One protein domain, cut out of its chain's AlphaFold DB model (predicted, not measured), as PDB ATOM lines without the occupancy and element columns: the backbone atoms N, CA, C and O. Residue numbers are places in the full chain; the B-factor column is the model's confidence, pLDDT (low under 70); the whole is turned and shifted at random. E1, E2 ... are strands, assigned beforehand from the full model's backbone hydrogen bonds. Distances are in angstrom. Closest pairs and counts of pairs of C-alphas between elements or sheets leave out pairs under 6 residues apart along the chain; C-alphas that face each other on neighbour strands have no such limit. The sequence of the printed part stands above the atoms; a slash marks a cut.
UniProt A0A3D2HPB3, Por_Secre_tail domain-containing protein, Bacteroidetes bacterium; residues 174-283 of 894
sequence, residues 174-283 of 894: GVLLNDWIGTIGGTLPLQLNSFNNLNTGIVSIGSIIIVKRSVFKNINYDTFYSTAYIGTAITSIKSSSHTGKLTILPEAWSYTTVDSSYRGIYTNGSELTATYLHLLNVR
ATOM      1  N   GLY A 174     137.821 152.504 196.227       98.31
ATOM      2  CA  GLY A 174     137.237 152.280 197.552       98.31
ATOM      3  C   GLY A 174     137.981 153.022 198.661       98.31
ATOM      4  O   GLY A 174     137.359 153.699 199.475       98.31
ATOM      5  N   VAL A 175     139.309 152.909 198.697       98.69
ATOM      6  CA  VAL A 175     140.161 153.551 199.710       98.69
ATOM      7  C   VAL A 175     141.391 154.149 199.028       98.69
ATOM      8  O   VAL A 175     142.114 153.426 198.346       98.69
ATOM      9  N   LEU A 176     141.642 155.443 199.233       98.25
ATOM     10  CA  LEU A 176     142.807 156.179 198.740       98.25
ATOM     11  C   LEU A 176     143.575 156.801 199.908       98.25
ATOM     12  O   LEU A 176     143.056 157.669 200.612       98.25
ATOM     13  N   LEU A 177     144.817 156.365 200.090       97.50
ATOM     14  CA  LEU A 177     145.685 156.746 201.200       97.50
ATOM     15  C   LEU A 177     146.937 157.429 200.655       97.50
ATOM     16  O   LEU A 177     147.595 156.881 199.771       97.50
ATOM     17  N   ASN A 178     147.262 158.603 201.189       95.94
ATOM     18  CA  ASN A 178     148.494 159.316 200.874       95.94
ATOM     19  C   ASN A 178     149.349 159.417 202.129       95.94
ATOM     20  O   ASN A 178     148.848 159.820 203.182       95.94
ATOM     21  N   ASP A 179     150.615 159.035 201.982       93.69
ATOM     22  CA  ASP A 179     151.657 159.136 202.993       93.69
ATOM     23  C   ASP A 179     151.186 158.619 204.356       93.69
ATOM     24  O   ASP A 179     151.275 159.301 205.370       93.69
ATOM     25  N   TRP A 180     150.615 157.416 204.403       93.94
ATOM     26  CA  TRP A 180     150.040 156.859 205.628       93.94
ATOM     27  C   TRP A 180     150.733 155.567 206.053       93.94
ATOM     28  O   TRP A 180     151.183 154.777 205.221       93.94
ATOM     29  N   ILE A 181     150.802 155.350 207.369       94.38
ATOM     30  CA  ILE A 181     151.304 154.114 207.969       94.38
ATOM     31  C   ILE A 181     150.179 153.471 208.769       94.38
ATOM     32  O   ILE A 181     149.652 154.092 209.696       94.38
ATOM     33  N   GLY A 182     149.851 152.224 208.437       93.38
ATOM     34  CA  GLY A 182     148.903 151.436 209.217       93.38
ATOM     35  C   GLY A 182     148.358 150.206 208.497       93.38
ATOM     36  O   GLY A 182     148.851 149.784 207.447       93.38
ATOM     37  N   THR A 183     147.312 149.630 209.085       93.50
ATOM     38  CA  THR A 183     146.714 148.364 208.646       93.50
ATOM     39  C   THR A 183     145.274 148.565 208.178       93.50
ATOM     40  O   THR A 183     144.470 149.203 208.851       93.50
ATOM     41  N   ILE A 184     144.927 147.976 207.030       94.31
ATOM     42  CA  ILE A 184     143.547 147.829 206.554       94.31
ATOM     43  C   ILE A 184     143.137 146.364 206.715       94.31
ATOM     44  O   ILE A 184     143.733 145.477 206.100       94.31
ATOM     45  N   GLY A 185     142.095 146.118 207.509       90.31
ATOM     46  CA  GLY A 185     141.656 144.778 207.900       90.31
ATOM     47  C   GLY A 185     141.790 144.532 209.398       90.31
ATOM     48  O   GLY A 185     142.666 145.093 210.048       90.31
ATOM     49  N   GLY A 186     140.906 143.688 209.932       81.81
ATOM     50  CA  GLY A 186     140.930 143.297 211.343       81.81
ATOM     51  C   GLY A 186     141.781 142.055 211.609       81.81
ATOM     52  O   GLY A 186     142.384 141.484 210.698       81.81
ATOM     53  N   THR A 187     141.765 141.593 212.857       75.94
ATOM     54  CA  THR A 187     142.499 140.400 213.324       75.94
ATOM     55  C   THR A 187     141.585 139.191 213.563       75.94
ATOM     56  O   THR A 187     142.050 138.050 213.625       75.94
ATOM     57  N   LEU A 188     140.263 139.391 213.658       78.44
ATOM     58  CA  LEU A 188     139.303 138.323 213.966       78.44
ATOM     59  C   LEU A 188     138.734 137.633 212.705       78.44
ATOM     60  O   LEU A 188     138.531 138.281 211.676       78.44
ATOM     61  N   PRO A 189     138.371 136.330 212.773       71.81
ATOM     62  CA  PRO A 189     137.832 135.553 211.647       71.81
ATOM     63  C   PRO A 189     136.687 136.196 210.856       71.81
ATOM     64  O   PRO A 189     136.648 136.054 209.638       71.81
ATOM     65  N   LEU A 190     135.771 136.894 211.533       73.19
ATOM     66  CA  LEU A 190     134.574 137.490 210.925       73.19
ATOM     67  C   LEU A 190     134.797 138.918 210.398       73.19
ATOM     68  O   LEU A 190     133.916 139.463 209.740       73.19
ATOM     69  N   GLN A 191     135.966 139.519 210.641       84.00
ATOM     70  CA  GLN A 191     136.273 140.902 210.259       84.00
ATOM     71  C   GLN A 191     136.795 141.007 208.818       84.00
ATOM     72  O   GLN A 191     137.867 141.554 208.567       84.00
ATOM     73  N   LEU A 192     136.043 140.449 207.867       90.19
ATOM     74  CA  LEU A 192     136.390 140.456 206.448       90.19
ATOM     75  C   LEU A 192     135.854 141.724 205.767       90.19
ATOM     76  O   LEU A 192     134.644 141.923 205.700       90.19
ATOM     77  N   ASN A 193     136.744 142.556 205.233       94.94
ATOM     78  CA  ASN A 193     136.368 143.664 204.358       94.94
ATOM     79  C   ASN A 193     136.025 143.144 202.958       94.94
ATOM     80  O   ASN A 193     136.642 142.193 202.477       94.94
ATOM     81  N   SER A 194     135.085 143.795 202.279       96.62
ATOM     82  CA  SER A 194     134.669 143.440 200.922       96.62
ATOM     83  C   SER A 194     134.680 144.658 200.008       96.62
ATOM     84  O   SER A 194     134.119 145.691 200.354       96.62
ATOM     85  N   PHE A 195     135.295 144.526 198.838       98.56
ATOM     86  CA  PHE A 195     135.323 145.529 197.778       98.56
ATOM     87  C   PHE A 195     134.714 144.916 196.521       98.56
ATOM     88  O   PHE A 195     135.257 143.945 195.986       98.56
ATOM     89  N   ASN A 196     133.590 145.450 196.044       98.38
ATOM     90  CA  ASN A 196     132.852 144.863 194.931       98.38
ATOM     91  C   ASN A 196     132.490 145.888 193.849       98.38
ATOM     92  O   ASN A 196     131.979 146.969 194.130       98.38
ATOM     93  N   ASN A 197     132.718 145.495 192.592       98.12
ATOM     94  CA  ASN A 197     132.322 146.232 191.387       98.12
ATOM     95  C   ASN A 197     132.911 147.656 191.269       98.12
ATOM     96  O   ASN A 197     132.271 148.567 190.746       98.12
ATOM     97  N   LEU A 198     134.155 147.841 191.709       98.44
ATOM     98  CA  LEU A 198     134.857 149.130 191.662       98.44
ATOM     99  C   LEU A 198     135.785 149.230 190.437       98.44
ATOM    100  O   LEU A 198     136.098 148.214 189.807       98.44
ATOM    101  N   ASN A 199     136.246 150.444 190.113       97.81
ATOM    102  CA  ASN A 199     137.389 150.641 189.211       97.81
ATOM    103  C   ASN A 199     138.681 150.127 189.857       97.81
ATOM    104  O   ASN A 199     139.419 149.357 189.252       97.81
ATOM    105  N   THR A 200     138.923 150.537 191.103       98.25
ATOM    106  CA  THR A 200     140.113 150.190 191.887       98.25
ATOM    107  C   THR A 200     139.703 149.948 193.343       98.25
ATOM    108  O   THR A 200     138.791 150.602 193.851       98.25
ATOM    109  N   GLY A 201     140.321 148.982 194.023       98.38
ATOM    110  CA  GLY A 201     139.988 148.660 195.417       98.38
ATOM    111  C   GLY A 201     140.655 149.615 196.408       98.38
ATOM    112  O   GLY A 201     140.056 150.611 196.815       98.38
ATOM    113  N   ILE A 202     141.895 149.298 196.785       98.69
ATOM    114  CA  ILE A 202     142.742 150.114 197.667       98.69
ATOM    115  C   ILE A 202     143.886 150.718 196.851       98.69
ATOM    116  O   ILE A 202     144.562 150.008 196.105       98.69
ATOM    117  N   VAL A 203     144.130 152.011 197.037       98.56
ATOM    118  CA  VAL A 203     145.258 152.753 196.476       98.56
ATOM    119  C   VAL A 203     146.038 153.393 197.613       98.56
ATOM    120  O   VAL A 203     145.478 154.129 198.422       98.56
ATOM    121  N   SER A 204     147.338 153.129 197.659       97.50
ATOM    122  CA  SER A 204     148.251 153.743 198.614       97.50
ATOM    123  C   SER A 204     149.386 154.450 197.875       97.50
ATOM    124  O   SER A 204     150.053 153.826 197.049       97.50
ATOM    125  N   ILE A 205     149.623 155.718 198.175       96.81
ATOM    126  CA  ILE A 205     150.653 156.556 197.551       96.81
ATOM    127  C   ILE A 205     151.631 156.971 198.648       96.81
ATOM    128  O   ILE A 205     151.190 157.435 199.698       96.81
ATOM    129  N   GLY A 206     152.928 156.704 198.470       94.00
ATOM    130  CA  GLY A 206     153.960 156.985 199.485       94.00
ATOM    131  C   GLY A 206     153.714 156.292 200.831       94.00
ATOM    132  O   GLY A 206     154.199 156.717 201.863       94.00
ATOM    133  N   SER A 207     152.900 155.245 200.887       95.00
ATOM    134  CA  SER A 207     152.398 154.724 202.164       95.00
ATOM    135  C   SER A 207     153.078 153.411 202.555       95.00
ATOM    136  O   SER A 207     153.485 152.637 201.685       95.00
ATOM    137  N   ILE A 208     153.152 153.136 203.861       95.12
ATOM    138  CA  ILE A 208     153.554 151.836 204.417       95.12
ATOM    139  C   ILE A 208     152.293 151.156 204.936       95.12
ATOM    140  O   ILE A 208     151.816 151.463 206.028       95.12
ATOM    141  N   ILE A 209     151.733 150.243 204.145       95.56
ATOM    142  CA  ILE A 209     150.448 149.628 204.466       95.56
ATOM    143  C   ILE A 209     150.523 148.115 204.569       95.56
ATOM    144  O   ILE A 209     151.180 147.428 203.780       95.56
ATOM    145  N   ILE A 210     149.766 147.601 205.531       94.56
ATOM    146  CA  ILE A 210     149.477 146.182 205.658       94.56
ATOM    147  C   ILE A 210     148.007 145.962 205.296       94.56
ATOM    148  O   ILE A 210     147.114 146.573 205.879       94.56
ATOM    149  N   VAL A 211     147.738 145.085 204.330       94.38
ATOM    150  CA  VAL A 211     146.377 144.684 203.955       94.38
ATOM    151  C   VAL A 211     146.131 143.258 204.424       94.38
ATOM    152  O   VAL A 211     146.803 142.312 204.004       94.38
ATOM    153  N   LYS A 212     145.132 143.103 205.287       89.88
ATOM    154  CA  LYS A 212     144.674 141.826 205.836       89.88
ATOM    155  C   LYS A 212     143.177 141.689 205.609       89.88
ATOM    156  O   LYS A 212     142.476 142.675 205.380       89.88
ATOM    157  N   ARG A 213     142.679 140.449 205.657       88.81
ATOM    158  CA  ARG A 213     141.236 140.130 205.720       88.81
ATOM    159  C   ARG A 213     140.370 140.982 204.795       88.81
ATOM    160  O   ARG A 213     139.357 141.531 205.212       88.81
ATOM    161  N   SER A 214     140.774 141.092 203.537       92.81
ATOM    162  CA  SER A 214     140.077 141.900 202.542       92.81
ATOM    163  C   SER A 214     139.870 141.072 201.281       92.81
ATOM    164  O   SER A 214     140.798 140.401 200.825       92.81
ATOM    165  N   VAL A 215     138.650 141.098 200.744       95.06
ATOM    166  CA  VAL A 215     138.297 140.436 199.483       95.06
ATOM    167  C   VAL A 215     137.892 141.448 198.430       95.06
ATOM    168  O   VAL A 215     137.182 142.412 198.715       95.06
ATOM    169  N   PHE A 216     138.315 141.192 197.201       97.88
ATOM    170  CA  PHE A 216     138.106 142.068 196.061       97.88
ATOM    171  C   PHE A 216     137.441 141.284 194.942       97.88
ATOM    172  O   PHE A 216     137.954 140.250 194.510       97.88
ATOM    173  N   LYS A 217     136.295 141.766 194.469       98.00
ATOM    174  CA  LYS A 217     135.524 141.099 193.425       98.00
ATOM    175  C   LYS A 217     135.092 142.078 192.346       98.00
ATOM    176  O   LYS A 217     134.631 143.180 192.639       98.00
ATOM    177  N   ASN A 218     135.173 141.649 191.090       97.88
ATOM    178  CA  ASN A 218     134.714 142.432 189.941       97.88
ATOM    179  C   ASN A 218     135.423 143.793 189.802       97.88
ATOM    180  O   ASN A 218     134.805 144.761 189.341       97.88
ATOM    181  N   ILE A 219     136.705 143.879 190.172       98.50
ATOM    182  CA  ILE A 219     137.490 145.109 190.040       98.50
ATOM    183  C   ILE A 219     137.955 145.239 188.593       98.50
ATOM    184  O   ILE A 219     138.754 144.440 188.113       98.50
ATOM    185  N   ASN A 220     137.401 146.204 187.865       96.38
ATOM    186  CA  ASN A 220     137.603 146.335 186.423       96.38
ATOM    187  C   ASN A 220     137.721 147.802 186.050       96.38
ATOM    188  O   ASN A 220     136.950 148.612 186.559       96.38
ATOM    189  N   TYR A 221     138.655 148.104 185.148       94.06
ATOM    190  CA  TYR A 221     138.994 149.474 184.800       94.06
ATOM    191  C   TYR A 221     137.808 150.238 184.199       94.06
ATOM    192  O   TYR A 221     136.980 149.683 183.473       94.06
ATOM    193  N   ASP A 222     137.770 151.533 184.483       95.62
ATOM    194  CA  ASP A 222     136.959 152.525 183.793       95.62
ATOM    195  C   ASP A 222     137.901 153.468 183.042       95.62
ATOM    196  O   ASP A 222     138.789 154.081 183.635       95.62
ATOM    197  N   THR A 223     137.715 153.569 181.726       94.25
ATOM    198  CA  THR A 223     138.580 154.345 180.826       94.25
ATOM    199  C   THR A 223     138.512 155.854 181.053       94.25
ATOM    200  O   THR A 223     139.296 156.581 180.452       94.25
ATOM    201  N   PHE A 224     137.575 156.342 181.874       96.31
ATOM    202  CA  PHE A 224     137.572 157.736 182.319       96.31
ATOM    203  C   PHE A 224     138.851 158.089 183.094       96.31
ATOM    204  O   PHE A 224     139.372 159.194 182.953       96.31
ATOM    205  N   TYR A 225     139.367 157.154 183.894       95.00
ATOM    206  CA  TYR A 225     140.582 157.352 184.679       95.00
ATOM    207  C   TYR A 225     141.818 156.958 183.859       95.00
ATOM    208  O   TYR A 225     141.826 155.936 183.176       95.00
ATOM    209  N   SER A 226     142.883 157.757 183.950       89.12
ATOM    210  CA  SER A 226     144.111 157.582 183.157       89.12
ATOM    211  C   SER A 226     145.317 157.094 183.966       89.12
ATOM    212  O   SER A 226     146.441 157.105 183.468       89.12
ATOM    213  N   THR A 227     145.120 156.709 185.227       91.00
ATOM    214  CA  THR A 227     146.210 156.219 186.077       91.00
ATOM    215  C   THR A 227     146.662 154.822 185.634       91.00
ATOM    216  O   THR A 227     145.868 154.007 185.171       91.00
ATOM    217  N   ALA A 228     147.946 154.495 185.798       89.62
ATOM    218  CA  ALA A 228     148.502 153.208 185.343       89.62
ATOM    219  C   ALA A 228     147.925 151.971 186.078       89.62
ATOM    220  O   ALA A 228     148.062 150.826 185.632       89.62
ATOM    221  N   TYR A 229     147.270 152.195 187.218       93.62
ATOM    222  CA  TYR A 229     146.764 151.158 188.112       93.62
ATOM    223  C   TYR A 229     145.246 150.929 188.025       93.62
ATOM    224  O   TYR A 229     144.714 150.158 188.826       93.62
ATOM    225  N   ILE A 230     144.535 151.538 187.070       94.94
ATOM    226  CA  ILE A 230     143.097 151.279 186.865       94.94
ATOM    227  C   ILE A 230     142.795 149.775 186.741       94.94
ATOM    228  O   ILE A 230     143.579 149.005 186.182       94.94
ATOM    229  N   GLY A 231     141.655 149.334 187.278       96.50
ATOM    230  CA  GLY A 231     141.268 147.920 187.268       96.50
ATOM    231  C   GLY A 231     142.012 147.040 188.277       96.50
ATOM    232  O   GLY A 231     141.938 145.815 188.171       96.50
ATOM    233  N   THR A 232     142.735 147.621 189.238       98.38
ATOM    234  CA  THR A 232     143.540 146.857 190.204       98.38
ATOM    235  C   THR A 232     142.842 146.737 191.560       98.38
ATOM    236  O   THR A 232     142.342 147.717 192.111       98.38
ATOM    237  N   ALA A 233     142.833 145.540 192.146       98.44
ATOM    238  CA  ALA A 233     142.294 145.337 193.489       98.44
ATOM    239  C   ALA A 233     143.115 146.065 194.571       98.44
ATOM    240  O   ALA A 233     142.539 146.788 195.384       98.44
ATOM    241  N   ILE A 234     144.445 145.917 194.569       98.62
ATOM    242  CA  ILE A 234     145.336 146.546 195.556       98.62
ATOM    243  C   ILE A 234     146.522 147.206 194.849       98.62
ATOM    244  O   ILE A 234     147.247 146.558 194.095       98.62
ATOM    245  N   THR A 235     146.733 148.489 195.118       98.44
ATOM    246  CA  THR A 235     147.777 149.306 194.496       98.44
ATOM    247  C   THR A 235     148.654 149.980 195.541       98.44
ATOM    248  O   THR A 235     148.132 150.595 196.470       98.44
ATOM    249  N   SER A 236     149.976 149.949 195.343       98.19
ATOM    250  CA  SER A 236     150.918 150.783 196.096       98.19
ATOM    251  C   SER A 236     151.963 151.430 195.195       98.19
ATOM    252  O   SER A 236     152.652 150.736 194.450       98.19
ATOM    253  N   ILE A 237     152.088 152.754 195.258       96.75
ATOM    254  CA  ILE A 237     153.018 153.516 194.419       96.75
ATOM    255  C   ILE A 237     153.858 154.517 195.222       96.75
ATOM    256  O   ILE A 237     153.457 154.910 196.320       96.75
ATOM    257  N   LYS A 238     155.014 154.933 194.681       92.88
ATOM    258  CA  LYS A 238     155.819 156.037 195.243       92.88
ATOM    259  C   LYS A 238     155.025 157.351 195.271       92.88
ATOM    260  O   LYS A 238     154.169 157.578 194.414       92.88
ATOM    261  N   SER A 239     155.295 158.197 196.262       89.50
ATOM    262  CA  SER A 239     154.948 159.622 196.223       89.50
ATOM    263  C   SER A 239     156.074 160.403 195.534       89.50
ATOM    264  O   SER A 239     157.061 159.824 195.079       89.50
ATOM    265  N   SER A 240     155.950 161.730 195.459       79.94
ATOM    266  CA  SER A 240     157.018 162.591 194.934       79.94
ATOM    267  C   SER A 240     158.264 162.643 195.826       79.94
ATOM    268  O   SER A 240     159.304 163.108 195.381       79.94
ATOM    269  N   SER A 241     158.159 162.236 197.094       73.75
ATOM    270  CA  SER A 241     159.226 162.367 198.094       73.75
ATOM    271  C   SER A 241     159.786 161.027 198.566       73.75
ATOM    272  O   SER A 241     160.911 161.001 199.063       73.75
ATOM    273  N   HIS A 242     159.046 159.919 198.430       81.94
ATOM    274  CA  HIS A 242     159.519 158.598 198.853       81.94
ATOM    275  C   HIS A 242     158.758 157.414 198.276       81.94
ATOM    276  O   HIS A 242     157.680 157.514 197.694       81.94
ATOM    277  N   THR A 243     159.355 156.247 198.492       88.81
ATOM    278  CA  THR A 243     158.831 154.950 198.100       88.81
ATOM    279  C   THR A 243     157.691 154.481 199.005       88.81
ATOM    280  O   THR A 243     157.537 154.927 200.144       88.81
ATOM    281  N   GLY A 244     156.882 153.560 198.481       93.69
ATOM    282  CA  GLY A 244     155.865 152.846 199.253       93.69
ATOM    283  C   GLY A 244     156.368 151.511 199.814       93.69
ATOM    284  O   GLY A 244     157.426 151.004 199.423       93.69
ATOM    285  N   LYS A 245     155.570 150.911 200.700       95.81
ATOM    286  CA  LYS A 245     155.717 149.521 201.140       95.81
ATOM    287  C   LYS A 245     154.347 148.879 201.324       95.81
ATOM    288  O   LYS A 245     153.518 149.370 202.085       95.81
ATOM    289  N   LEU A 246     154.124 147.763 200.640       97.75
ATOM    290  CA  LEU A 246     152.881 147.006 200.651       97.75
ATOM    291  C   LEU A 246     153.123 145.581 201.139       97.75
ATOM    292  O   LEU A 246     153.779 144.774 200.475       97.75
ATOM    293  N   THR A 247     152.511 145.253 202.269       96.06
ATOM    294  CA  THR A 247     152.466 143.893 202.804       96.06
ATOM    295  C   THR A 247     151.038 143.374 202.736       96.06
ATOM    296  O   THR A 247     150.112 144.020 203.218       96.06
ATOM    297  N   ILE A 248     150.837 142.195 202.152       94.00
ATOM    298  CA  ILE A 248     149.519 141.571 202.027       94.00
ATOM    299  C   ILE A 248     149.586 140.176 202.636       94.00
ATOM    300  O   ILE A 248     150.322 139.307 202.162       94.00
ATOM    301  N   LEU A 249     148.801 139.988 203.696       80.38
ATOM    302  CA  LEU A 249     148.759 138.772 204.502       80.38
ATOM    303  C   LEU A 249     147.294 138.354 204.685       80.38
ATOM    304  O   LEU A 249     146.582 138.935 205.508       80.38
ATOM    305  N   PRO A 250     146.790 137.346 203.968       65.50
ATOM    306  CA  PRO A 250     145.520 136.754 204.317       65.50
ATOM    307  C   PRO A 250     145.776 135.815 205.496       65.50
ATOM    308  O   PRO A 250     146.336 134.732 205.363       65.50
ATOM    309  N   GLU A 251     145.350 136.225 206.684       58.50
ATOM    310  CA  GLU A 251     145.486 135.441 207.920       58.50
ATOM    311  C   GLU A 251     144.701 134.102 207.921       58.50
ATOM    312  O   GLU A 251     144.655 133.417 208.941       58.50
ATOM    313  N   ALA A 252     144.052 133.705 206.814       55.66
ATOM    314  CA  ALA A 252     143.345 132.427 206.699       55.66
ATOM    315  C   ALA A 252     143.252 131.917 205.247       55.66
ATOM    316  O   ALA A 252     142.881 132.663 204.346       55.66
ATOM    317  N   TRP A 253     143.465 130.609 205.047       55.97
ATOM    318  CA  TRP A 253     143.319 129.892 203.763       55.97
ATOM    319  C   TRP A 253     141.869 129.772 203.246       55.97
ATOM    320  O   TRP A 253     141.623 129.132 202.225       55.97
ATOM    321  N   SER A 254     140.880 130.311 203.966       68.19
ATOM    322  CA  SER A 254     139.461 130.000 203.748       68.19
ATOM    323  C   SER A 254     138.751 130.875 202.715       68.19
ATOM    324  O   SER A 254     137.631 130.536 202.333       68.19
ATOM    325  N   TYR A 255     139.349 131.980 202.258       77.69
ATOM    326  CA  TYR A 255     138.700 132.895 201.315       77.69
ATOM    327  C   TYR A 255     139.577 133.239 200.110       77.69
ATOM    328  O   TYR A 255     140.801 133.132 200.138       77.69
ATOM    329  N   THR A 256     138.917 133.635 199.021       90.88
ATOM    330  CA  THR A 256     139.582 134.126 197.812       90.88
ATOM    331  C   THR A 256     139.875 135.612 197.975       90.88
ATOM    332  O   THR A 256     138.943 136.384 198.183       90.88
ATOM    333  N   THR A 257     141.147 136.013 197.911       94.12
ATOM    334  CA  THR A 257     141.563 137.411 198.111       94.12
ATOM    335  C   THR A 257     141.096 138.298 196.964       94.12
ATOM    336  O   THR A 257     140.493 139.337 197.205       94.12
ATOM    337  N   VAL A 258     141.342 137.889 195.720       97.44
ATOM    338  CA  VAL A 258     140.900 138.619 194.524       97.44
ATOM    339  C   VAL A 258     140.231 137.647 193.566       97.44
ATOM    340  O   VAL A 258     140.789 136.588 193.284       97.44
ATOM    341  N   ASP A 259     139.056 138.012 193.060       97.12
ATOM    342  CA  ASP A 259     138.307 137.236 192.074       97.12
ATOM    343  C   ASP A 259     137.753 138.124 190.947       97.12
ATOM    344  O   ASP A 259     137.319 139.259 191.177       97.12
ATOM    345  N   SER A 260     137.725 137.589 189.724       96.88
ATOM    346  CA  SER A 260     137.029 138.171 188.564       96.88
ATOM    347  C   SER A 260     137.416 139.633 188.291       96.88
ATOM    348  O   SER A 260     136.560 140.496 188.095       96.88
ATOM    349  N   SER A 261     138.712 139.930 188.354       97.12
ATOM    350  CA  SER A 261     139.246 141.297 188.313       97.12
ATOM    351  C   SER A 261     140.291 141.469 187.211       97.12
ATOM    352  O   SER A 261     140.947 140.509 186.813       97.12
ATOM    353  N   TYR A 262     140.484 142.690 186.715       96.56
ATOM    354  CA  TYR A 262     141.489 142.960 185.687       96.56
ATOM    355  C   TYR A 262     142.903 142.705 186.228       96.56
ATOM    356  O   TYR A 262     143.629 141.870 185.688       96.56
ATOM    357  N   ARG A 263     143.277 143.327 187.350       97.06
ATOM    358  CA  ARG A 263     144.561 143.078 188.015       97.06
ATOM    359  C   ARG A 263     144.378 142.805 189.508       97.06
ATOM    360  O   ARG A 263     143.562 143.445 190.169       97.06
ATOM    361  N   GLY A 264     145.149 141.862 190.046       98.31
ATOM    362  CA  GLY A 264     145.213 141.615 191.486       98.31
ATOM    363  C   GLY A 264     145.987 142.711 192.211       98.31
ATOM    364  O   GLY A 264     145.401 143.546 192.896       98.31
ATOM    365  N   ILE A 265     147.307 142.714 192.047       98.69
ATOM    366  CA  ILE A 265     148.214 143.638 192.736       98.69
ATOM    367  C   ILE A 265     149.018 144.438 191.715       98.69
ATOM    368  O   ILE A 265     149.505 143.870 190.736       98.69
ATOM    369  N   TYR A 266     149.175 145.735 191.970       98.38
ATOM    370  CA  TYR A 266     150.063 146.623 191.221       98.38
ATOM    371  C   TYR A 266     150.994 147.378 192.168       98.38
ATOM    372  O   TYR A 266     150.522 148.053 193.089       98.38
ATOM    373  N   THR A 267     152.300 147.323 191.913       98.06
ATOM    374  CA  THR A 267     153.274 148.190 192.581       98.06
ATOM    375  C   THR A 267     154.206 148.893 191.599       98.06
ATOM    376  O   THR A 267     154.680 148.291 190.638       98.06
ATOM    377  N   ASN A 268     154.466 150.180 191.847       95.88
ATOM    378  CA  ASN A 268     155.441 150.991 191.108       95.88
ATOM    379  C   ASN A 268     156.163 151.939 192.080       95.88
ATOM    380  O   ASN A 268     155.521 152.805 192.671       95.88
ATOM    381  N   GLY A 269     157.470 151.771 192.296       94.56
ATOM    382  CA  GLY A 269     158.174 152.562 193.314       94.56
ATOM    383  C   GLY A 269     157.849 152.118 194.745       94.56
ATOM    384  O   GLY A 269     157.941 152.911 195.683       94.56
ATOM    385  N   SER A 270     157.404 150.870 194.931       96.31
ATOM    386  CA  SER A 270     156.949 150.345 196.224       96.31
ATOM    387  C   SER A 270     157.446 148.919 196.480       96.31
ATOM    388  O   SER A 270     157.439 148.079 195.577       96.31
ATOM    389  N   GLU A 271     157.906 148.660 197.709       97.06
ATOM    390  CA  GLU A 271     158.304 147.324 198.169       97.06
ATOM    391  C   GLU A 271     157.064 146.432 198.291       97.06
ATOM    392  O   GLU A 271     156.040 146.862 198.821       97.06
ATOM    393  N   LEU A 272     157.153 145.180 197.839       98.12
ATOM    394  CA  LEU A 272     156.042 144.232 197.870       98.12
ATOM    395  C   LEU A 272     156.379 142.967 198.661       98.12
ATOM    396  O   LEU A 272     157.287 142.213 198.310       98.12
ATOM    397  N   THR A 273     155.547 142.668 199.656       97.38
ATOM    398  CA  THR A 273     155.446 141.345 200.278       97.38
ATOM    399  C   THR A 273     154.025 140.815 200.114       97.38
ATOM    400  O   THR A 273     153.116 141.193 200.848       97.38
ATOM    401  N   ALA A 274     153.829 139.913 199.157       96.19
ATOM    402  CA  ALA A 274     152.570 139.223 198.902       96.19
ATOM    403  C   ALA A 274     152.731 137.735 199.234       96.19
ATOM    404  O   ALA A 274     153.514 137.029 198.592       96.19
ATOM    405  N   THR A 275     152.012 137.239 200.243       93.38
ATOM    406  CA  THR A 275     152.101 135.822 200.617       93.38
ATOM    407  C   THR A 275     150.751 135.208 200.962       93.38
ATOM    408  O   THR A 275     149.878 135.896 201.475       93.38
ATOM    409  N   TYR A 276     150.574 133.917 200.666       91.88
ATOM    410  CA  TYR A 276     149.362 133.133 200.957       91.88
ATOM    411  C   TYR A 276     148.068 133.602 200.264       91.88
ATOM    412  O   TYR A 276     146.973 133.286 200.721       91.88
ATOM    413  N   LEU A 277     148.162 134.332 199.150       94.00
ATOM    414  CA  LEU A 277     146.999 134.915 198.469       94.00
ATOM    415  C   LEU A 277     146.311 133.939 197.512       94.00
ATOM    416  O   LEU A 277     146.959 133.138 196.842       94.00
ATOM    417  N   HIS A 278     144.999 134.097 197.361       95.19
ATOM    418  CA  HIS A 278     144.228 133.484 196.279       95.19
ATOM    419  C   HIS A 278     143.812 134.574 195.281       95.19
ATOM    420  O   HIS A 278     142.918 135.371 195.572       95.19
ATOM    421  N   LEU A 279     144.473 134.615 194.123       96.94
ATOM    422  CA  LEU A 279     144.229 135.563 193.029       96.94
ATOM    423  C   LEU A 279     143.604 134.801 191.854       96.94
ATOM    424  O   LEU A 279     144.307 134.265 190.997       96.94
ATOM    425  N   LEU A 280     142.281 134.677 191.844       96.31
ATOM    426  CA  LEU A 280     141.554 133.798 190.931       96.31
ATOM    427  C   LEU A 280     140.845 134.595 189.833       96.31
ATOM    428  O   LEU A 280     140.381 135.707 190.056       96.31
ATOM    429  N   ASN A 281     140.741 134.011 188.638       95.62
ATOM    430  CA  ASN A 281     140.044 134.603 187.489       95.62
ATOM    431  C   ASN A 281     140.469 136.053 187.196       95.62
ATOM    432  O   ASN A 281     139.630 136.925 186.962       95.62
ATOM    433  N   VAL A 282     141.776 136.316 187.238       96.31
ATOM    434  CA  VAL A 282     142.341 137.638 186.943       96.31
ATOM    435  C   VAL A 282     142.880 137.717 185.514       96.31
ATOM    436  O   VAL A 282     143.204 136.692 184.909       96.31
ATOM    437  N   ARG A 283     143.013 138.917 184.934       94.75
ATOM    438  CA  ARG A 283     143.849 139.072 183.727       94.75
ATOM    439  C   ARG A 283     145.322 139.008 184.109       94.75
ATOM    440  O   ARG A 283     146.039 138.151 183.589       94.75
TER     441      ARG A 283
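What this domain is: This is residues 174 to 283 of the 894 residues of the protein "Por_Secre_tail domain-containing protein" of Bacteroidetes bacterium (UniProt A0A3D2HPB3). The chain is wound in stacked turns into a short, three-sided solenoid: E1, E2 and E3 make one turn, then E4, E5 and E6, then E7, E8 and the short stretch 258 to 259, then E9, E10 and E11. One wall is the sheet E1 E4 E7 E9, the second is the sheet E2 E5 E8 E10, and the third is E3 and E6 with residues 258 to 259 and E11; loops widen the corners, among them residues 218 to 231. The printed part has 110 residues, with no named helix and eleven named strands, E1 to E11 in order, and its class is all strand. Neighbour strands in each sheet are parallel. The whole is compact, with a radius of gyration of the C-alphas of 12.9 A and spans of 38 by 30 by 19 A.

Where its parts are: E1, residues 174 to 178, begins at C-alpha 174 (137.237, 152.280, 197.552). E2 is residues 181 to 184 and E3 residues 193 to 196. E4 is residues 202 to 205, E5 residues 208 to 212 and E6 residues 214 to 217. E7, residues 232 to 237, is 12.3 A long. E8, residues 244 to 249, is 16.6 A long, from C-alpha 244 (155.865, 152.846, 199.253). E9, residues 263 to 268, is 13.8 A long, and E10, residues 270 to 275, is 15.9 A long. E11, residues 278 to 283, is 13.7 A long and ends at C-alpha 283 (143.849, 139.072, 183.727).

How they stand to each other: E1 and E4 are parallel at 13 degrees, with N 203 and O 175 2.8 A apart, within hydrogen-bond range. E4 and E7 are parallel at 10 degrees, with N 235 and O 202 at 2.8 A. E7 and the edge strand E9 are parallel at 6 degrees, with N 236 and O 266 at 3.0 A. In the other sheet, N 184 and O 210 of the parallel neighbours E2 and E5 are within hydrogen-bond range at 2.8 A, as are N 211 and O 247 of E5 and E8 at 2.8 A, and N 246 and O 271 of E8 and E10 at 2.8 A. These two sheets form a sandwich, two sheets face to face, 9.4 A centre to centre where they face each other, with best planes 25 degrees apart. E5 runs on into E6 across a break of 1 residue, at 77 degrees. E3 and E6 are parallel, with N 195 and O 215 at 2.8 A. Residues 258 to 259 pair in parallel with 216 to 217 of E6 and with 279 to 280 of E11; E11 pairs with no named strand.

The domain as a whole: The farthest C-alphas, those of Ser 241 and Ser 254, are 38.3 A apart. The printed part has no cut. The links E6 to E7, 14 residues, and E8 to E9, 13 residues, are long. Mean pLDDT of the printed part is 92.3; residues 250 to 254 are under 70.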